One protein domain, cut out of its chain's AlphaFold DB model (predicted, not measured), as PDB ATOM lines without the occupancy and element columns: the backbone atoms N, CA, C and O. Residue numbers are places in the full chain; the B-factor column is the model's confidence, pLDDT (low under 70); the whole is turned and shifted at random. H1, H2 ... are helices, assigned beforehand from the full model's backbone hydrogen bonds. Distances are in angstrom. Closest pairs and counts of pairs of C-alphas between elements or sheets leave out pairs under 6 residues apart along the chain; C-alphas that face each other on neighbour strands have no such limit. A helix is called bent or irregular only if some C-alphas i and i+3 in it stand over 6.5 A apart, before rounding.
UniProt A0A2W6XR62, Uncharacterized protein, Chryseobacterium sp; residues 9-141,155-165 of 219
ATOM      1  N   LEU A   9      -5.902   9.507 -26.776       52.44
ATOM      2  CA  LEU A   9      -6.634  10.743 -26.460       52.44
ATOM      3  C   LEU A   9      -7.909  10.909 -27.304       52.44
ATOM      4  O   LEU A   9      -8.930  11.347 -26.778       52.44
ATOM      5  N   VAL A  10      -7.879  10.509 -28.580       53.72
ATOM      6  CA  VAL A  10      -9.066  10.497 -29.456       53.72
ATOM      7  C   VAL A  10     -10.095   9.460 -28.985       53.72
ATOM      8  O   VAL A  10     -11.290   9.738 -29.001       53.72
ATOM      9  N   LEU A  11      -9.645   8.300 -28.496       43.53
ATOM     10  CA  LEU A  11     -10.527   7.259 -27.951       43.53
ATOM     11  C   LEU A  11     -11.090   7.620 -26.564       43.53
ATOM     12  O   LEU A  11     -12.254   7.340 -26.288       43.53
ATOM     13  N   TRP A  12     -10.318   8.295 -25.708       41.75
ATOM     14  CA  TRP A  12     -10.784   8.744 -24.388       41.75
ATOM     15  C   TRP A  12     -11.766   9.918 -24.449       41.75
ATOM     16  O   TRP A  12     -12.659  10.009 -23.604       41.75
ATOM     17  N   ALA A  13     -11.670  10.773 -25.471       47.69
ATOM     18  CA  ALA A  13     -12.684  11.794 -25.728       47.69
ATOM     19  C   ALA A  13     -14.073  11.185 -26.008       47.69
ATOM     20  O   ALA A  13     -15.076  11.829 -25.730       47.69
ATOM     21  N   GLY A  14     -14.149   9.935 -26.484       40.00
ATOM     22  CA  GLY A  14     -15.417   9.245 -26.733       40.00
ATOM     23  C   GLY A  14     -16.080   8.619 -25.498       40.00
ATOM     24  O   GLY A  14     -17.285   8.390 -25.522       40.00
ATOM     25  N   VAL A  15     -15.336   8.342 -24.417       45.28
ATOM     26  CA  VAL A  15     -15.826   7.492 -23.303       45.28
ATOM     27  C   VAL A  15     -16.269   8.291 -22.067       45.28
ATOM     28  O   VAL A  15     -17.114   7.829 -21.308       45.28
ATOM     29  N   VAL A  16     -15.769   9.514 -21.856       40.41
ATOM     30  CA  VAL A  16     -16.048  10.292 -20.621       40.41
ATOM     31  C   VAL A  16     -17.296  11.197 -20.741       40.41
ATOM     32  O   VAL A  16     -17.674  11.897 -19.802       40.41
ATOM     33  N   TRP A  17     -17.974  11.213 -21.891       46.41
ATOM     34  CA  TRP A  17     -18.944  12.259 -22.251       46.41
ATOM     35  C   TRP A  17     -20.383  11.892 -21.852       46.41
ATOM     36  O   TRP A  17     -21.319  11.906 -22.647       46.41
ATOM     37  N   GLY A  18     -20.561  11.573 -20.570       35.31
ATOM     38  CA  GLY A  18     -21.866  11.333 -19.957       35.31
ATOM     39  C   GLY A  18     -22.692  12.617 -19.793       35.31
ATOM     40  O   GLY A  18     -22.429  13.421 -18.903       35.31
ATOM     41  N   GLN A  19     -23.687  12.774 -20.672       45.22
ATOM     42  CA  GLN A  19     -25.009  13.441 -20.624       45.22
ATOM     43  C   GLN A  19     -25.448  14.484 -19.560       45.22
ATOM     44  O   GLN A  19     -26.613  14.870 -19.594       45.22
ATOM     45  N   ARG A  20     -24.629  15.013 -18.641       42.06
ATOM     46  CA  ARG A  20     -25.165  15.814 -17.513       42.06
ATOM     47  C   ARG A  20     -24.995  17.326 -17.516       42.06
ATOM     48  O   ARG A  20     -25.394  17.916 -16.529       42.06
ATOM     49  N   ASN A  21     -24.513  17.978 -18.577       53.09
ATOM     50  CA  ASN A  21     -24.647  19.441 -18.728       53.09
ATOM     51  C   ASN A  21     -24.264  19.900 -20.147       53.09
ATOM     52  O   ASN A  21     -23.141  20.354 -20.372       53.09
ATOM     53  N   GLU A  22     -25.183  19.792 -21.114       54.69
ATOM     54  CA  GLU A  22     -24.939  20.138 -22.531       54.69
ATOM     55  C   GLU A  22     -24.279  21.517 -22.719       54.69
ATOM     56  O   GLU A  22     -23.350  21.658 -23.513       54.69
ATOM     57  N   PHE A  23     -24.684  22.517 -21.929       55.44
ATOM     58  CA  PHE A  23     -24.107  23.866 -21.960       55.44
ATOM     59  C   PHE A  23     -22.633  23.914 -21.527       55.44
ATOM     60  O   PHE A  23     -21.815  24.595 -22.150       55.44
ATOM     61  N   ILE A  24     -22.275  23.169 -20.477       59.38
ATOM     62  CA  ILE A  24     -20.900  23.112 -19.963       59.38
ATOM     63  C   ILE A  24     -20.005  22.366 -20.956       59.38
ATOM     64  O   ILE A  24     -18.857  22.758 -21.162       59.38
ATOM     65  N   PHE A  25     -20.532  21.331 -21.613       66.00
ATOM     66  CA  PHE A  25     -19.786  20.574 -22.616       66.00
ATOM     67  C   PHE A  25     -19.520  21.385 -23.881       66.00
ATOM     68  O   PHE A  25     -18.381  21.418 -24.339       66.00
ATOM     69  N   THR A  26     -20.511  22.110 -24.406       72.12
ATOM     70  CA  THR A  26     -20.291  22.984 -25.569       72.12
ATOM     71  C   THR A  26     -19.296  24.097 -25.249       72.12
ATOM     72  O   THR A  26     -18.429  24.392 -26.068       72.12
ATOM     73  N   ARG A  27     -19.346  24.675 -24.040       73.44
ATOM     74  CA  ARG A  27     -18.363  25.671 -23.593       73.44
ATOM     75  C   ARG A  27     -16.945  25.093 -23.524       73.44
ATOM     76  O   ARG A  27     -16.034  25.672 -24.105       73.44
ATOM     77  N   LYS A  28     -16.771  23.920 -22.906       70.62
ATOM     78  CA  LYS A  28     -15.473  23.223 -22.861       70.62
ATOM     79  C   LYS A  28     -14.962  22.853 -24.256       70.62
ATOM     80  O   LYS A  28     -13.775  22.990 -24.527       70.62
ATOM     81  N   ALA A  29     -15.844  22.426 -25.157       74.69
ATOM     82  CA  ALA A  29     -15.477  22.123 -26.537       74.69
ATOM     83  C   ALA A  29     -14.991  23.376 -27.286       74.69
ATOM     84  O   ALA A  29     -13.980  23.309 -27.984       74.69
ATOM     85  N   LYS A  30     -15.642  24.532 -27.078       82.25
ATOM     86  CA  LYS A  30     -15.160  25.824 -27.595       82.25
ATOM     87  C   LYS A  30     -13.776  26.169 -27.048       82.25
ATOM     88  O   LYS A  30     -12.912  26.544 -27.829       82.25
ATOM     89  N   GLU A  31     -13.541  25.983 -25.749       77.00
ATOM     90  CA  GLU A  31     -12.240  26.223 -25.102       77.00
ATOM     91  C   GLU A  31     -11.127  25.304 -25.640       77.00
ATOM     92  O   GLU A  31      -9.988  25.745 -25.817       77.00
ATOM     93  N   MET A  32     -11.446  24.046 -25.964       75.38
ATOM     94  CA  MET A  32     -10.513  23.100 -26.594       75.38
ATOM     95  C   MET A  32     -10.178  23.503 -28.034       75.38
ATOM     96  O   MET A  32      -9.017  23.437 -28.449       75.38
ATOM     97  N   GLY A  33     -11.171  24.005 -28.768       76.19
ATOM     98  CA  GLY A  33     -10.974  24.705 -30.027       76.19
ATOM     99  C   GLY A  33     -11.833  24.232 -31.175       76.19
ATOM    100  O   GLY A  33     -12.773  23.461 -31.005       76.19
ATOM    101  N   PHE A  34     -11.493  24.722 -32.362       82.44
ATOM    102  CA  PHE A  34     -12.322  24.627 -33.560       82.44
ATOM    103  C   PHE A  34     -12.803  23.200 -33.864       82.44
ATOM    104  O   PHE A  34     -13.998  22.958 -34.008       82.44
ATOM    105  N   VAL A  35     -11.878  22.237 -33.913       79.88
ATOM    106  CA  VAL A  35     -12.215  20.841 -34.232       79.88
ATOM    107  C   VAL A  35     -13.065  20.216 -33.128       79.88
ATOM    108  O   VAL A  35     -14.082  19.598 -33.424       79.88
ATOM    109  N   ALA A  36     -12.693  20.422 -31.862       73.12
ATOM    110  CA  ALA A  36     -13.437  19.887 -30.722       73.12
ATOM    111  C   ALA A  36     -14.871  20.432 -30.673       73.12
ATOM    112  O   ALA A  36     -15.808  19.684 -30.400       73.12
ATOM    113  N   TYR A  37     -15.049  21.714 -31.000       81.00
ATOM    114  CA  TYR A  37     -16.356  22.345 -31.131       81.00
ATOM    115  C   TYR A  37     -17.221  21.667 -32.198       81.00
ATOM    116  O   TYR A  37     -18.329  21.226 -31.897       81.00
ATOM    117  N   LEU A  38     -16.705  21.513 -33.421       81.69
ATOM    118  CA  LEU A  38     -17.439  20.870 -34.515       81.69
ATOM    119  C   LEU A  38     -17.766  19.399 -34.219       81.69
ATOM    120  O   LEU A  38     -18.867  18.933 -34.524       81.69
ATOM    121  N   THR A  39     -16.843  18.668 -33.589       76.56
ATOM    122  CA  THR A  39     -17.081  17.293 -33.135       76.56
ATOM    123  C   THR A  39     -18.193  17.238 -32.091       76.56
ATOM    124  O   THR A  39     -19.073  16.386 -32.192       76.56
ATOM    125  N   GLN A  40     -18.211  18.167 -31.132       79.25
ATOM    126  CA  GLN A  40     -19.270  18.238 -30.128       79.25
ATOM    127  C   GLN A  40     -20.635  18.567 -30.747       79.25
ATOM    128  O   GLN A  40     -21.640  18.007 -30.314       79.25
ATOM    129  N   LEU A  41     -20.697  19.421 -31.777       81.94
ATOM    130  CA  LEU A  41     -21.950  19.690 -32.496       81.94
ATOM    131  C   LEU A  41     -22.506  18.432 -33.174       81.94
ATOM    132  O   LEU A  41     -23.701  18.164 -33.066       81.94
ATOM    133  N   LYS A  42     -21.642  17.642 -33.823       80.75
ATOM    134  CA  LYS A  42     -22.024  16.352 -34.418       80.75
ATOM    135  C   LYS A  42     -22.482  15.345 -33.371       80.75
ATOM    136  O   LYS A  42     -23.509  14.703 -33.539       80.75
ATOM    137  N   TYR A  43     -21.743  15.227 -32.275       75.81
ATOM    138  CA  TYR A  43     -22.100  14.311 -31.198       75.81
ATOM    139  C   TYR A  43     -23.449  14.678 -30.567       75.81
ATOM    140  O   TYR A  43     -24.317  13.825 -30.382       75.81
ATOM    141  N   LYS A  44     -23.669  15.972 -30.302       77.44
ATOM    142  CA  LYS A  44     -24.947  16.482 -29.796       77.44
ATOM    143  C   LYS A  44     -26.094  16.165 -30.757       77.44
ATOM    144  O   LYS A  44     -27.156  15.735 -30.310       77.44
ATOM    145  N   SER A  45     -25.884  16.364 -32.056       77.38
ATOM    146  CA  SER A  45     -26.919  16.129 -33.058       77.38
ATOM    147  C   SER A  45     -27.252  14.642 -33.223       77.38
ATOM    148  O   SER A  45     -28.424  14.302 -33.368       77.38
ATOM    149  N   GLU A  46     -26.266  13.750 -33.094       75.81
ATOM    150  CA  GLU A  46     -26.477  12.297 -33.053       75.81
ATOM    151  C   GLU A  46     -27.286  11.865 -31.824       75.81
ATOM    152  O   GLU A  46     -28.227  11.083 -31.956       75.81
ATOM    153  N   ILE A  47     -26.994  12.409 -30.636       73.12
ATOM    154  CA  ILE A  47     -27.796  12.144 -29.429       73.12
ATOM    155  C   ILE A  47     -29.241  12.604 -29.626       73.12
ATOM    156  O   ILE A  47     -30.169  11.864 -29.308       73.12
ATOM    157  N   GLN A  48     -29.442  13.819 -30.143       74.69
ATOM    158  CA  GLN A  48     -30.780  14.360 -30.382       74.69
ATOM    159  C   GLN A  48     -31.557  13.494 -31.377       74.69
ATOM    160  O   GLN A  48     -32.709  13.159 -31.113       74.69
ATOM    161  N   MET A  49     -30.918  13.052 -32.461       76.88
ATOM    162  CA  MET A  49     -31.536  12.147 -33.430       76.88
ATOM    163  C   MET A  49     -31.884  10.784 -32.814       76.88
ATOM    164  O   MET A  49     -32.992  10.288 -33.003       76.88
ATOM    165  N   ASN A  50     -30.980  10.198 -32.026       73.25
ATOM    166  CA  ASN A  50     -31.227   8.921 -31.354       73.25
ATOM    167  C   ASN A  50     -32.381   9.015 -30.346       73.25
ATOM    168  O   ASN A  50     -33.181   8.088 -30.246       73.25
ATOM    169  N   ASN A  51     -32.508  10.136 -29.633       74.75
ATOM    170  CA  ASN A  51     -33.634  10.364 -28.729       74.75
ATOM    171  C   ASN A  51     -34.967  10.408 -29.496       74.75
ATOM    172  O   ASN A  51     -35.918   9.770 -29.064       74.75
ATOM    173  N   LEU A  52     -35.014  11.056 -30.666       72.44
ATOM    174  CA  LEU A  52     -36.220  11.120 -31.510       72.44
ATOM    175  C   LEU A  52     -36.622   9.765 -32.105       72.44
ATOM    176  O   LEU A  52     -37.800   9.523 -32.352       72.44
ATOM    177  N   ILE A  53     -35.653   8.885 -32.373       69.69
ATOM    178  CA  ILE A  53     -35.918   7.519 -32.854       69.69
ATOM    179  C   ILE A  53     -36.477   6.646 -31.720       69.69
ATOM    180  O   ILE A  53     -37.331   5.795 -31.965       69.69
ATOM    181  N   ASN A  54     -36.002   6.864 -30.492       66.56
ATOM    182  CA  ASN A  54     -36.360   6.071 -29.315       66.56
ATOM    183  C   ASN A  54     -37.586   6.609 -28.549       66.56
ATOM    184  O   ASN A  54     -38.091   5.929 -27.654       66.56
ATOM    185  N   GLU A  55     -38.069   7.812 -28.873       68.31
ATOM    186  CA  GLU A  55     -39.311   8.363 -28.331       68.31
ATOM    187  C   GLU A  55     -40.507   7.513 -28.786       68.31
ATOM    188  O   GLU A  55     -40.771   7.337 -29.977       68.31
ATOM    189  N   LYS A  56     -41.242   6.948 -27.818       62.97
ATOM    190  CA  LYS A  56     -42.463   6.192 -28.113       62.97
ATOM    191  C   LYS A  56     -43.517   7.151 -28.679       62.97
ATOM    192  O   LYS A  56     -43.774   8.179 -28.052       62.97
ATOM    193  N   PRO A  57     -44.161   6.819 -29.811       59.81
ATOM    194  CA  PRO A  57     -45.173   7.685 -30.398       59.81
ATOM    195  C   PRO A  57     -46.357   7.817 -29.437       59.81
ATOM    196  O   PRO A  57     -46.990   6.824 -29.078       59.81
ATOM    197  N   ASN A  58     -46.662   9.046 -29.018       60.84
ATOM    198  CA  ASN A  58     -47.887   9.335 -28.277       60.84
ATOM    199  C   ASN A  58     -49.066   9.300 -29.258       60.84
ATOM    200  O   ASN A  58     -49.032   9.971 -30.289       60.84
ATOM    201  N   GLU A  59     -50.124   8.554 -28.927       56.66
ATOM    202  CA  GLU A  59     -51.229   8.195 -29.835       56.66
ATOM    203  C   GLU A  59     -52.018   9.373 -30.444       56.66
ATOM    204  O   GLU A  59     -52.807   9.156 -31.361       56.66
ATOM    205  N   LYS A  60     -51.813  10.619 -29.996       55.25
ATOM    206  CA  LYS A  60     -52.691  11.751 -30.335       55.25
ATOM    207  C   LYS A  60     -52.338  12.586 -31.578       55.25
ATOM    208  O   LYS A  60     -53.206  13.336 -32.004       55.25
ATOM    209  N   SER A  61     -51.187  12.424 -32.238       61.56
ATOM    210  CA  SER A  61     -50.981  13.011 -33.585       61.56
ATOM    211  C   SER A  61     -49.844  12.340 -34.371       61.56
ATOM    212  O   SER A  61     -48.780  12.909 -34.595       61.56
ATOM    213  N   LYS A  62     -50.070  11.105 -34.848       66.44
ATOM    214  CA  LYS A  62     -49.061  10.353 -35.630       66.44
ATOM    215  C   LYS A  62     -48.488  11.150 -36.815       66.44
ATOM    216  O   LYS A  62     -47.285  11.118 -37.018       66.44
ATOM    217  N   LYS A  63     -49.328  11.896 -37.546       69.31
ATOM    218  CA  LYS A  63     -48.906  12.681 -38.723       69.31
ATOM    219  C   LYS A  63     -48.009  13.871 -38.368       69.31
ATOM    220  O   LYS A  63     -46.972  14.053 -38.985       69.31
ATOM    221  N   GLU A  64     -48.377  14.646 -37.355       69.88
ATOM    222  CA  GLU A  64     -47.618  15.828 -36.920       69.88
ATOM    223  C   GLU A  64     -46.281  15.437 -36.271       69.88
ATOM    224  O   GLU A  64     -45.248  16.056 -36.521       69.88
ATOM    225  N   GLN A  65     -46.265  14.346 -35.495       69.19
ATOM    226  CA  GLN A  65     -45.025  13.773 -34.965       69.19
ATOM    227  C   GLN A  65     -44.107  13.268 -36.083       69.19
ATOM    228  O   GLN A  65     -42.895  13.472 -36.021       69.19
ATOM    229  N   GLU A  66     -44.665  12.633 -37.113       73.75
ATOM    230  CA  GLU A  66     -43.906  12.136 -38.262       73.75
ATOM    231  C   GLU A  66     -43.329  13.282 -39.110       73.75
ATOM    232  O   GLU A  66     -42.147  13.249 -39.456       73.75
ATOM    233  N   GLU A  67     -44.099  14.347 -39.353       75.50
ATOM    234  CA  GLU A  67     -43.625  15.563 -40.027       75.50
ATOM    235  C   GLU A  67     -42.516  16.272 -39.238       75.50
ATOM    236  O   GLU A  67     -41.475  16.622 -39.807       75.50
ATOM    237  N   ASN A  68     -42.679  16.420 -37.921       75.06
ATOM    238  CA  ASN A  68     -41.649  16.996 -37.057       75.06
ATOM    239  C   ASN A  68     -40.382  16.134 -37.032       75.06
ATOM    240  O   ASN A  68     -39.268  16.667 -37.097       75.06
ATOM    241  N   ARG A  69     -40.523  14.803 -37.018       74.19
ATOM    242  CA  ARG A  69     -39.383  13.882 -37.096       74.19
ATOM    243  C   ARG A  69     -38.644  14.025 -38.424       74.19
ATOM    244  O   ARG A  69     -37.423  14.162 -38.418       74.19
ATOM    245  N   LEU A  70     -39.369  14.073 -39.543       77.75
ATOM    246  CA  LEU A  70     -38.797  14.287 -40.876       77.75
ATOM    247  C   LEU A  70     -38.077  15.638 -40.978       77.75
ATOM    248  O   LEU A  70     -36.983  15.718 -41.543       77.75
ATOM    249  N   LYS A  71     -38.653  16.704 -40.414       77.31
ATOM    250  CA  LYS A  71     -38.038  18.038 -40.394       77.31
ATOM    251  C   LYS A  71     -36.726  18.036 -39.609       77.31
ATOM    252  O   LYS A  71     -35.712  18.523 -40.110       77.31
ATOM    253  N   LYS A  72     -36.711  17.434 -38.418       77.62
ATOM    254  CA  LYS A  72     -35.493  17.307 -37.606       77.62
ATOM    255  C   LYS A  72     -34.446  16.411 -38.251       77.62
ATOM    256  O   LYS A  72     -33.268  16.747 -38.216       77.62
ATOM    257  N   GLU A  73     -34.858  15.324 -38.899       78.94
ATOM    258  CA  GLU A  73     -33.953  14.453 -39.648       78.94
ATOM    259  C   GLU A  73     -33.255  15.215 -40.785       78.94
ATOM    260  O   GLU A  73     -32.041  15.087 -40.964       78.94
ATOM    261  N   LYS A  74     -33.994  16.055 -41.523       75.88
ATOM    262  CA  LYS A  74     -33.421  16.929 -42.559       75.88
ATOM    263  C   LYS A  74     -32.406  17.914 -41.974       75.88
ATOM    264  O   LYS A  74     -31.305  18.030 -42.510       75.88
ATOM    265  N   ILE A  75     -32.738  18.574 -40.861       76.94
ATOM    266  CA  ILE A  75     -31.834  19.511 -40.170       76.94
ATOM    267  C   ILE A  75     -30.569  18.788 -39.688       76.94
ATOM    268  O   ILE A  75     -29.463  19.274 -39.911       76.94
ATOM    269  N   TYR A  76     -30.712  17.606 -39.086       81.69
ATOM    270  CA  TYR A  76     -29.593  16.774 -38.643       81.69
ATOM    271  C   TYR A  76     -28.655  16.409 -39.803       81.69
ATOM    272  O   TYR A  76     -27.440  16.611 -39.708       81.69
ATOM    273  N   LYS A  77     -29.209  15.912 -40.919       78.19
ATOM    274  CA  LYS A  77     -28.424  15.570 -42.116       78.19
ATOM    275  C   LYS A  77     -27.710  16.797 -42.675       78.19
ATOM    276  O   LYS A  77     -26.514  16.721 -42.947       78.19
ATOM    277  N   SER A  78     -28.418  17.923 -42.781       75.62
ATOM    278  CA  SER A  78     -27.856  19.200 -43.227       75.62
ATOM    279  C   SER A  78     -26.688  19.637 -42.342       75.62
ATOM    280  O   SER A  78     -25.606  19.904 -42.851       75.62
ATOM    281  N   LEU A  79     -26.850  19.599 -41.014       79.75
ATOM    282  CA  LEU A  79     -25.795  19.953 -40.064       79.75
ATOM    283  C   LEU A  79     -24.551  19.080 -40.251       79.75
ATOM    284  O   LEU A  79     -23.434  19.594 -40.310       79.75
ATOM    285  N   LYS A  80     -24.733  17.762 -40.362       81.81
ATOM    286  CA  LYS A  80     -23.619  16.821 -40.510       81.81
ATOM    287  C   LYS A  80     -22.843  17.074 -41.805       81.81
ATOM    288  O   LYS A  80     -21.619  17.197 -41.751       81.81
ATOM    289  N   ILE A  81     -23.560  17.229 -42.919       74.94
ATOM    290  CA  ILE A  81     -22.982  17.531 -44.234       74.94
ATOM    291  C   ILE A  81     -22.257  18.877 -44.205       74.94
ATOM    292  O   ILE A  81     -21.109  18.945 -44.630       74.94
ATOM    293  N   SER A  82     -22.870  19.929 -43.660       73.56
ATOM    294  CA  SER A  82     -22.254  21.257 -43.586       73.56
ATOM    295  C   SER A  82     -20.952  21.237 -42.785       73.56
ATOM    296  O   SER A  82     -19.947  21.801 -43.215       73.56
ATOM    297  N   VAL A  83     -20.913  20.519 -41.658       80.50
ATOM    298  CA  VAL A  83     -19.673  20.355 -40.884       80.50
ATOM    299  C   VAL A  83     -18.612  19.575 -41.676       80.50
ATOM    300  O   VAL A  83     -17.440  19.947 -41.642       80.50
ATOM    301  N   ASP A  84     -18.993  18.517 -42.397       77.31
ATOM    302  CA  ASP A  84     -18.068  17.745 -43.241       77.31
ATOM    303  C   ASP A  84     -17.501  18.576 -44.398       77.31
ATOM    304  O   ASP A  84     -16.289  18.574 -44.623       77.31
ATOM    305  N   VAL A  85     -18.350  19.335 -45.093       77.12
ATOM    306  CA  VAL A  85     -17.942  20.253 -46.164       77.12
ATOM    307  C   VAL A  85     -16.969  21.300 -45.626       77.12
ATOM    308  O   VAL A  85     -15.928  21.522 -46.241       77.12
ATOM    309  N   LEU A  86     -17.244  21.885 -44.454       81.31
ATOM    310  CA  LEU A  86     -16.369  22.888 -43.843       81.31
ATOM    311  C   LEU A  86     -14.982  22.308 -43.560       81.31
ATOM    312  O   LEU A  86     -13.969  22.896 -43.936       81.31
ATOM    313  N   LEU A  87     -14.939  21.148 -42.902       79.12
ATOM    314  CA  LEU A  87     -13.685  20.484 -42.559       79.12
ATOM    315  C   LEU A  87     -12.895  20.123 -43.816       79.12
ATOM    316  O   LEU A  87     -11.704  20.422 -43.890       79.12
ATOM    317  N   ASN A  88     -13.552  19.543 -44.820       77.31
ATOM    318  CA  ASN A  88     -12.909  19.165 -46.074       77.31
ATOM    319  C   ASN A  88     -12.372  20.381 -46.832       77.31
ATOM    320  O   ASN A  88     -11.236  20.346 -47.307       77.31
ATOM    321  N   GLN A  89     -13.140  21.469 -46.895       78.94
ATOM    322  CA  GLN A  89     -12.718  22.700 -47.552       78.94
ATOM    323  C   GLN A  89     -11.523  23.337 -46.827       78.94
ATOM    324  O   GLN A  89     -10.531  23.691 -47.462       78.94
ATOM    325  N   MET A  90     -11.554  23.406 -45.491       79.00
ATOM    326  CA  MET A  90     -10.422  23.915 -44.709       79.00
ATOM    327  C   MET A  90      -9.174  23.041 -44.854       79.00
ATOM    328  O   MET A  90      -8.068  23.572 -44.938       79.00
ATOM    329  N   LEU A  91      -9.326  21.715 -44.905       75.88
ATOM    330  CA  LEU A  91      -8.217  20.788 -45.143       75.88
ATOM    331  C   LEU A  91      -7.632  20.952 -46.550       75.88
ATOM    332  O   LEU A  91      -6.409  20.965 -46.706       75.88
ATOM    333  N   ALA A  92      -8.483  21.106 -47.566       73.69
ATOM    334  CA  ALA A  92      -8.057  21.356 -48.938       73.69
ATOM    335  C   ALA A  92      -7.277  22.674 -49.048       73.69
ATOM    336  O   ALA A  92      -6.195  22.705 -49.640       73.69
ATOM    337  N   ASP A  93      -7.765  23.738 -48.411       73.69
ATOM    338  CA  ASP A  93      -7.093  25.035 -48.390       73.69
ATOM    339  C   ASP A  93      -5.784  24.998 -47.596       73.69
ATOM    340  O   ASP A  93      -4.793  25.615 -48.011       73.69
ATOM    341  N   LEU A  94      -5.744  24.242 -46.495       77.69
ATOM    342  CA  LEU A  94      -4.527  24.026 -45.717       77.69
ATOM    343  C   LEU A  94      -3.471  23.304 -46.561       77.69
ATOM    344  O   LEU A  94      -2.308  23.694 -46.547       77.69
ATOM    345  N   TYR A  95      -3.879  22.312 -47.351       70.06
ATOM    346  CA  TYR A  95      -2.989  21.580 -48.248       70.06
ATOM    347  C   TYR A  95      -2.516  22.426 -49.443       70.06
ATOM    348  O   TYR A  95      -1.338  22.391 -49.794       70.06
ATOM    349  N   LYS A  96      -3.414  23.193 -50.076       72.81
ATOM    350  CA  LYS A  96      -3.122  23.948 -51.308       72.81
ATOM    351  C   LYS A  96      -2.360  25.249 -51.056       72.81
ATOM    352  O   LYS A  96      -1.519  25.626 -51.864       72.81
ATOM    353  N   SER A  97      -2.682  25.956 -49.974       68.62
ATOM    354  CA  SER A  97      -2.197  27.322 -49.725       68.62
ATOM    355  C   SER A  97      -1.483  27.499 -48.384       68.62
ATOM    356  O   SER A  97      -1.122  28.620 -48.032       68.62
ATOM    357  N   ASN A  98      -1.274  26.410 -47.630       63.00
ATOM    358  CA  ASN A  98      -0.746  26.445 -46.264       63.00
ATOM    359  C   ASN A  98      -1.513  27.450 -45.383       63.00
ATOM    360  O   ASN A  98      -0.934  28.279 -44.673       63.00
ATOM    361  N   SER A  99      -2.849  27.400 -45.447       72.06
ATOM    362  CA  SER A  99      -3.759  28.322 -44.758       72.06
ATOM    363  C   SER A  99      -3.856  28.073 -43.244       72.06
ATOM    364  O   SER A  99      -4.901  28.266 -42.629       72.06
ATOM    365  N   LEU A 100      -2.745  27.742 -42.577       81.56
ATOM    366  CA  LEU A 100      -2.676  27.626 -41.115       81.56
ATOM    367  C   LEU A 100      -3.233  28.882 -40.414       81.56
ATOM    368  O   LEU A 100      -3.796  28.800 -39.323       81.56
ATOM    369  N   ARG A 101      -3.108  30.053 -41.058       84.19
ATOM    370  CA  ARG A 101      -3.718  31.313 -40.609       84.19
ATOM    371  C   ARG A 101      -5.247  31.248 -40.565       84.19
ATOM    372  O   ARG A 101      -5.803  31.677 -39.566       84.19
ATOM    373  N   LEU A 102      -5.904  30.678 -41.577       84.25
ATOM    374  CA  LEU A 102      -7.359  30.478 -41.596       84.25
ATOM    375  C   LEU A 102      -7.795  29.601 -40.420       84.25
ATOM    376  O   LEU A 102      -8.692  29.981 -39.676       84.25
ATOM    377  N   TYR A 103      -7.114  28.471 -40.205       84.75
ATOM    378  CA  TYR A 103      -7.405  27.589 -39.072       84.75
ATOM    379  C   TYR A 103      -7.233  28.306 -37.725       84.75
ATOM    380  O   TYR A 103      -8.103  28.224 -36.866       84.75
ATOM    381  N   ARG A 104      -6.139  29.061 -37.542       86.31
ATOM    382  CA  ARG A 104      -5.910  29.850 -36.319       86.31
ATOM    383  C   ARG A 104      -6.977  30.923 -36.114       86.31
ATOM    384  O   ARG A 104      -7.394  31.132 -34.979       86.31
ATOM    385  N   SER A 105      -7.409  31.593 -37.179       87.88
ATOM    386  CA  SER A 105      -8.496  32.570 -37.115       87.88
ATOM    387  C   SER A 105      -9.820  31.908 -36.738       87.88
ATOM    388  O   SER A 105     -10.525  32.423 -35.878       87.88
ATOM    389  N   ALA A 106     -10.114  30.729 -37.293       86.31
ATOM    390  CA  ALA A 106     -11.290  29.949 -36.923       86.31
ATOM    391  C   ALA A 106     -11.257  29.496 -35.457       86.31
ATOM    392  O   ALA A 106     -12.244  29.630 -34.738       86.31
ATOM    393  N   ASP A 107     -10.101  29.027 -34.984       87.31
ATOM    394  CA  ASP A 107      -9.900  28.630 -33.589       87.31
ATOM    395  C   ASP A 107     -10.090  29.807 -32.625       87.31
ATOM    396  O   ASP A 107     -10.772  29.679 -31.609       87.31
ATOM    397  N   LYS A 108      -9.553  30.983 -32.970       89.19
ATOM    398  CA  LYS A 108      -9.738  32.225 -32.206       89.19
ATOM    399  C   LYS A 108     -11.189  32.688 -32.184       89.19
ATOM    400  O   LYS A 108     -11.685  33.034 -31.114       89.19
ATOM    401  N   TYR A 109     -11.869  32.659 -33.329       88.75
ATOM    402  CA  TYR A 109     -13.284  33.010 -33.428       88.75
ATOM    403  C   TYR A 109     -14.138  32.128 -32.511       88.75
ATOM    404  O   TYR A 109     -14.935  32.634 -31.729       88.75
ATOM    405  N   ILE A 110     -13.913  30.813 -32.521       86.81
ATOM    406  CA  ILE A 110     -14.670  29.882 -31.675       86.81
ATOM    407  C   ILE A 110     -14.327  30.028 -30.184       86.81
ATOM    408  O   ILE A 110     -15.235  30.023 -29.352       86.81
ATOM    409  N   LYS A 111     -13.041  30.174 -29.833       85.94
ATOM    410  CA  LYS A 111     -12.586  30.265 -28.432       85.94
ATOM    411  C   LYS A 111     -12.928  31.591 -27.766       85.94
ATOM    412  O   LYS A 111     -13.271  31.613 -26.589       85.94
ATOM    413  N   LYS A 112     -12.743  32.692 -28.493       85.38
ATOM    414  CA  LYS A 112     -12.694  34.046 -27.929       85.38
ATOM    415  C   LYS A 112     -13.719  35.002 -28.531       85.38
ATOM    416  O   LYS A 112     -13.786  36.136 -28.082       85.38
ATOM    417  N   GLN A 113     -14.475  34.569 -29.544       80.62
ATOM    418  CA  GLN A 113     -15.344  35.440 -30.343       80.62
ATOM    419  C   GLN A 113     -14.601  36.648 -30.943       80.62
ATOM    420  O   GLN A 113     -15.186  37.705 -31.153       80.62
ATOM    421  N   GLU A 114     -13.302  36.485 -31.236       83.56
ATOM    422  CA  GLU A 114     -12.514  37.477 -31.985       83.56
ATOM    423  C   GLU A 114     -13.086  37.639 -33.400       83.56
ATOM    424  O   GLU A 114     -13.562  36.669 -33.991       83.56
ATOM    425  N   GLU A 115     -13.012  38.839 -33.977       80.81
ATOM    426  CA  GLU A 115     -13.496  39.069 -35.337       80.81
ATOM    427  C   GLU A 115     -12.771  38.196 -36.367       80.81
ATOM    428  O   GLU A 115     -11.543  38.067 -36.389       80.81
ATOM    429  N   PHE A 116     -13.559  37.586 -37.251       82.19
ATOM    430  CA  PHE A 116     -13.025  36.838 -38.379       82.19
ATOM    431  C   PHE A 116     -12.460  37.816 -39.417       82.19
ATOM    432  O   PHE A 116     -13.171  38.752 -39.782       82.19
ATOM    433  N   PRO A 117     -11.244  37.599 -39.949       84.25
ATOM    434  CA  PRO A 117     -10.707  38.449 -41.007       84.25
ATOM    435  C   PRO A 117     -11.632  38.470 -42.230       84.25
ATOM    436  O   PRO A 117     -12.075  37.407 -42.668       84.25
ATOM    437  N   GLU A 118     -11.851  39.645 -42.826       83.44
ATOM    438  CA  GLU A 118     -12.751  39.823 -43.983       83.44
ATOM    439  C   GLU A 118     -12.412  38.907 -45.159       83.44
ATOM    440  O   GLU A 118     -13.301  38.365 -45.808       83.44
ATOM    441  N   LYS A 119     -11.116  38.640 -45.375       81.06
ATOM    442  CA  LYS A 119     -10.627  37.692 -46.389       81.06
ATOM    443  C   LYS A 119     -11.263  36.296 -46.279       81.06
ATOM    444  O   LYS A 119     -11.276  35.549 -47.251       81.06
ATOM    445  N   TYR A 120     -11.737  35.927 -45.094       83.00
ATOM    446  CA  TYR A 120     -12.339  34.634 -44.796       83.00
ATOM    447  C   TYR A 120     -13.807  34.768 -44.355       83.00
ATOM    448  O   TYR A 120     -14.308  33.906 -43.633       83.00
ATOM    449  N   SER A 121     -14.497  35.834 -44.768       79.81
ATOM    450  CA  SER A 121     -15.911  36.079 -44.451       79.81
ATOM    451  C   SER A 121     -16.813  34.893 -44.801       79.81
ATOM    452  O   SER A 121     -17.623  34.484 -43.975       79.81
ATOM    453  N   SER A 122     -16.580  34.244 -45.944       80.81
ATOM    454  CA  SER A 122     -17.326  33.051 -46.368       80.81
ATOM    455  C   SER A 122     -17.288  31.911 -45.340       80.81
ATOM    456  O   SER A 122     -18.300  31.258 -45.094       80.81
ATOM    457  N   TYR A 123     -16.147  31.700 -44.677       81.75
ATOM    458  CA  TYR A 123     -16.005  30.702 -43.612       81.75
ATOM    459  C   TYR A 123     -16.760  31.092 -42.340       81.75
ATOM    460  O   TYR A 123     -17.314  30.227 -41.660       81.75
ATOM    461  N   LYS A 124     -16.799  32.390 -42.019       83.06
ATOM    462  CA  LYS A 124     -17.578  32.925 -40.896       83.06
ATOM    463  C   LYS A 124     -19.070  32.694 -41.119       83.06
ATOM    464  O   LYS A 124     -19.756  32.245 -40.204       83.06
ATOM    465  N   ASP A 125     -19.560  32.966 -42.324       81.06
ATOM    466  CA  ASP A 125     -20.970  32.775 -42.665       81.06
ATOM    467  C   ASP A 125     -21.348  31.292 -42.635       81.06
ATOM    468  O   ASP A 125     -22.384  30.925 -42.082       81.06
ATOM    469  N   PHE A 126     -20.451  30.418 -43.098       81.00
ATOM    470  CA  PHE A 126     -20.657  28.976 -43.013       81.00
ATOM    471  C   PHE A 126     -20.693  28.462 -41.566       81.00
ATOM    472  O   PHE A 126     -21.512  27.609 -41.223       81.00
ATOM    473  N   LEU A 127     -19.866  29.024 -40.678       85.56
ATOM    474  CA  LEU A 127     -19.924  28.723 -39.246       85.56
ATOM    475  C   LEU A 127     -21.225  29.197 -38.596       85.56
ATOM    476  O   LEU A 127     -21.819  28.449 -37.825       85.56
ATOM    477  N   LYS A 128     -21.708  30.394 -38.940       86.88
ATOM    478  CA  LYS A 128     -23.013  30.883 -38.467       86.88
ATOM    479  C   LYS A 128     -24.162  29.992 -38.934       86.88
ATOM    480  O   LYS A 128     -25.096  29.761 -38.172       86.88
ATOM    481  N   HIS A 129     -24.094  29.480 -40.163       81.31
ATOM    482  CA  HIS A 129     -25.075  28.532 -40.684       81.31
ATOM    483  C   HIS A 129     -25.059  27.200 -39.912       81.31
ATOM    484  O   HIS A 129     -26.105  26.665 -39.558       81.31
ATOM    485  N   ILE A 130     -23.877  26.683 -39.572       84.38
ATOM    486  CA  ILE A 130     -23.744  25.498 -38.710       84.38
ATOM    487  C   ILE A 130     -24.335  25.761 -37.313       84.38
ATOM    488  O   ILE A 130     -25.062  24.918 -36.779       84.38
ATOM    489  N   ASP A 131     -24.071  26.937 -36.742       84.94
ATOM    490  CA  ASP A 131     -24.618  27.337 -35.445       84.94
ATOM    491  C   ASP A 131     -26.150  27.452 -35.491       84.94
ATOM    492  O   ASP A 131     -26.822  26.988 -34.569       84.94
ATOM    493  N   SER A 132     -26.725  28.006 -36.563       84.56
ATOM    494  CA  SER A 132     -28.180  28.119 -36.708       84.56
ATOM    495  C   SER A 132     -28.851  26.752 -36.847       84.56
ATOM    496  O   SER A 132     -29.863  26.510 -36.192       84.56
ATOM    497  N   LEU A 133     -28.260  25.818 -37.600       80.12
ATOM    498  CA  LEU A 133     -28.751  24.441 -37.706       80.12
ATOM    499  C   LEU A 133     -28.707  23.703 -36.360       80.12
ATOM    500  O   LEU A 133     -29.666  23.016 -36.000       80.12
ATOM    501  N   SER A 134     -27.627  23.862 -35.587       83.25
ATOM    502  CA  SER A 134     -27.538  23.294 -34.233       83.25
ATOM    503  C   SER A 134     -28.551  23.930 -33.267       83.25
ATOM    504  O   SER A 134     -29.195  23.220 -32.485       83.25
ATOM    505  N   ASN A 135     -28.719  25.252 -33.396       83.12
ATOM    506  CA  ASN A 135     -29.839  26.086 -32.960       83.12
ATOM    507  C   ASN A 135     -31.184  25.362 -33.056       83.12
ATOM    508  O   ASN A 135     -31.786  24.939 -32.065       83.12
ATOM    509  N   SER A 136     -31.607  25.196 -34.304       81.94
ATOM    510  CA  SER A 136     -32.906  24.661 -34.690       81.94
ATOM    511  C   SER A 136     -33.113  23.218 -34.244       81.94
ATOM    512  O   SER A 136     -34.221  22.856 -33.873       81.94
ATOM    513  N   LEU A 137     -32.060  22.394 -34.215       77.06
ATOM    514  CA  LEU A 137     -32.165  21.015 -33.729       77.06
ATOM    515  C   LEU A 137     -32.394  20.939 -32.206       77.06
ATOM    516  O   LEU A 137     -32.962  19.972 -31.703       77.06
ATOM    517  N   SER A 138     -31.967  21.969 -31.468       69.62
ATOM    518  CA  SER A 138     -32.077  22.042 -30.007       69.62
ATOM    519  C   SER A 138     -33.340  22.756 -29.507       69.62
ATOM    520  O   SER A 138     -33.641  22.655 -28.318       69.62
ATOM    521  N   ALA A 139     -34.047  23.486 -30.375       58.81
ATOM    522  CA  ALA A 139     -35.133  24.399 -29.999       58.81
ATOM    523  C   ALA A 139     -36.392  23.706 -29.438       58.81
ATOM    524  O   ALA A 139     -37.185  24.342 -28.753       58.81
ATOM    525  N   ASP A 140     -36.536  22.394 -29.615       53.03
ATOM    526  CA  ASP A 140     -37.754  21.655 -29.258       53.03
ATOM    527  C   ASP A 140     -38.021  21.443 -27.756       53.03
ATOM    528  O   ASP A 140     -38.973  20.757 -27.398       53.03
ATOM    529  N   LYS A 141     -37.210  22.002 -26.849       48.81
ATOM    530  CA  LYS A 141     -37.446  21.862 -25.397       48.81
ATOM    531  C   LYS A 141     -38.017  23.099 -24.708       48.81
ATOM    532  O   LYS A 141     -38.489  22.960 -23.587       48.81
ATOM    533  N   GLU A 155     -31.692  34.808 -46.142       33.31
ATOM    534  CA  GLU A 155     -30.870  35.964 -46.566       33.31
ATOM    535  C   GLU A 155     -29.355  35.705 -46.693       33.31
ATOM    536  O   GLU A 155     -28.601  36.631 -46.982       33.31
ATOM    537  N   SER A 156     -28.863  34.462 -46.571       38.94
ATOM    538  CA  SER A 156     -27.441  34.167 -46.847       38.94
ATOM    539  C   SER A 156     -27.204  33.765 -48.311       38.94
ATOM    540  O   SER A 156     -27.042  32.593 -48.646       38.94
ATOM    541  N   SER A 157     -27.209  34.785 -49.169       36.31
ATOM    542  CA  SER A 157     -26.610  34.897 -50.509       36.31
ATOM    543  C   SER A 157     -26.085  33.621 -51.209       36.31
ATOM    544  O   SER A 157     -24.955  33.173 -50.992       36.31
ATOM    545  N   GLY A 158     -26.859  33.146 -52.191       34.84
ATOM    546  CA  GLY A 158     -26.400  32.815 -53.551       34.84
ATOM    547  C   GLY A 158     -25.709  31.471 -53.795       34.84
ATOM    548  O   GLY A 158     -26.079  30.769 -54.730       34.84
ATOM    549  N   PHE A 159     -24.717  31.082 -52.993       38.44
ATOM    550  CA  PHE A 159     -23.979  29.830 -53.234       38.44
ATOM    551  C   PHE A 159     -24.651  28.621 -52.566       38.44
ATOM    552  O   PHE A 159     -24.611  27.509 -53.088       38.44
ATOM    553  N   PHE A 160     -25.306  28.840 -51.423       41.28
ATOM    554  CA  PHE A 160     -25.862  27.765 -50.596       41.28
ATOM    555  C   PHE A 160     -27.315  27.410 -50.936       41.28
ATOM    556  O   PHE A 160     -27.690  26.250 -50.784       41.28
ATOM    557  N   ASP A 161     -28.088  28.342 -51.505       38.91
ATOM    558  CA  ASP A 161     -29.414  28.035 -52.064       38.91
ATOM    559  C   ASP A 161     -29.322  27.088 -53.267       38.91
ATOM    560  O   ASP A 161     -30.171  26.222 -53.432       38.91
ATOM    561  N   ILE A 162     -28.249  27.160 -54.064       38.22
ATOM    562  CA  ILE A 162     -28.022  26.247 -55.200       38.22
ATOM    563  C   ILE A 162     -27.706  24.820 -54.714       38.22
ATOM    564  O   ILE A 162     -28.141  23.840 -55.321       38.22
ATOM    565  N   VAL A 163     -26.992  24.691 -53.590       39.06
ATOM    566  CA  VAL A 163     -26.683  23.397 -52.952       39.06
ATOM    567  C   VAL A 163     -27.919  22.785 -52.277       39.06
ATOM    568  O   VAL A 163     -28.030  21.566 -52.206       39.06
ATOM    569  N   LEU A 164     -28.855  23.613 -51.801       41.81
ATOM    570  CA  LEU A 164     -30.105  23.164 -51.176       41.81
ATOM    571  C   LEU A 164     -31.230  22.887 -52.190       41.81
ATOM    572  O   LEU A 164     -32.055  22.012 -51.920       41.81
ATOM    573  N   ALA A 165     -31.260  23.608 -53.321       39.22
ATOM    574  CA  ALA A 165     -32.304  23.529 -54.349       39.22
ATOM    575  C   ALA A 165     -32.017  22.525 -55.478       39.22
ATOM    576  O   ALA A 165     -32.951  22.108 -56.159       39.22
TER     577      ALA A 165
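What this domain is: This is residues 9 to 141 and 155 to 165 of the 219 residues of an uncharacterized protein of Chryseobacterium sp (UniProt A0A2W6XR62). Three long helices, H3, H4 and H6, lie side by side as the core of a bundle of H2 to H6; H2 folds back beside H3, and H5 packs on the end where H3 begins and H4 ends. Short H1 and H7 touch no helix, and residues 58 to 64 stick out. Look for 144 residues with seven named helices, H1 to H7 in order, and no named strand: all helix. The whole is only just compact, close to loose, with a radius of gyration of the C-alphas of 17.0 A and spans of 55 by 40 by 24 A.

Where its parts are: Find C-alpha 9 at (-6.634, 10.743, -26.460), where H1 begins, residues 9 to 15. Next come H2, residues 22 to 32, and H3, residues 34 to 54, 30.7 A long. From C-alpha 62 at (-49.061, 10.353, -35.630), H4 runs 51.8 A to residue 97. H5 is residues 100 to 112; H6, residues 118 to 141, 35.7 A, is irregular, with C-alphas 119 and 122 8.1 A apart. H7, residues 160 to 165, ends at (-32.304, 23.529, -54.349).

How they stand to each other: Start at the hub, H3, which touches H2, H4, H5 and H6. H3 and H4 form a hairpin at a shallow tilt of 20 degrees, C-alphas 45 and 76 closest at 6.2 A. H4 touches H6 with residues 72 to 86 alone, opposite ways at 24 degrees, C-alphas 79 and 133 closest at 5.9 A. H3 touches H5 with residues 34 to 37 alone, at a steep tilt of 61 degrees, C-alphas 34 and 107 closest at 4.7 A. Every O i to N i+4 pair is within hydrogen-bond range in H2, H3, H4, H5 and H7, but 16 of 20 in H6 and 1 of 3 in H1, where 2 of 4 O i to N i+3 pairs are.

The domain as a whole: Across the cut, residues 142 to 154, C-alphas 141 and 155 are 26.3 A apart. Of the links printed whole, none is long. Mean pLDDT of the printed part is 70.4; among the residues under 70 are 9 to 25 and 155 to 165.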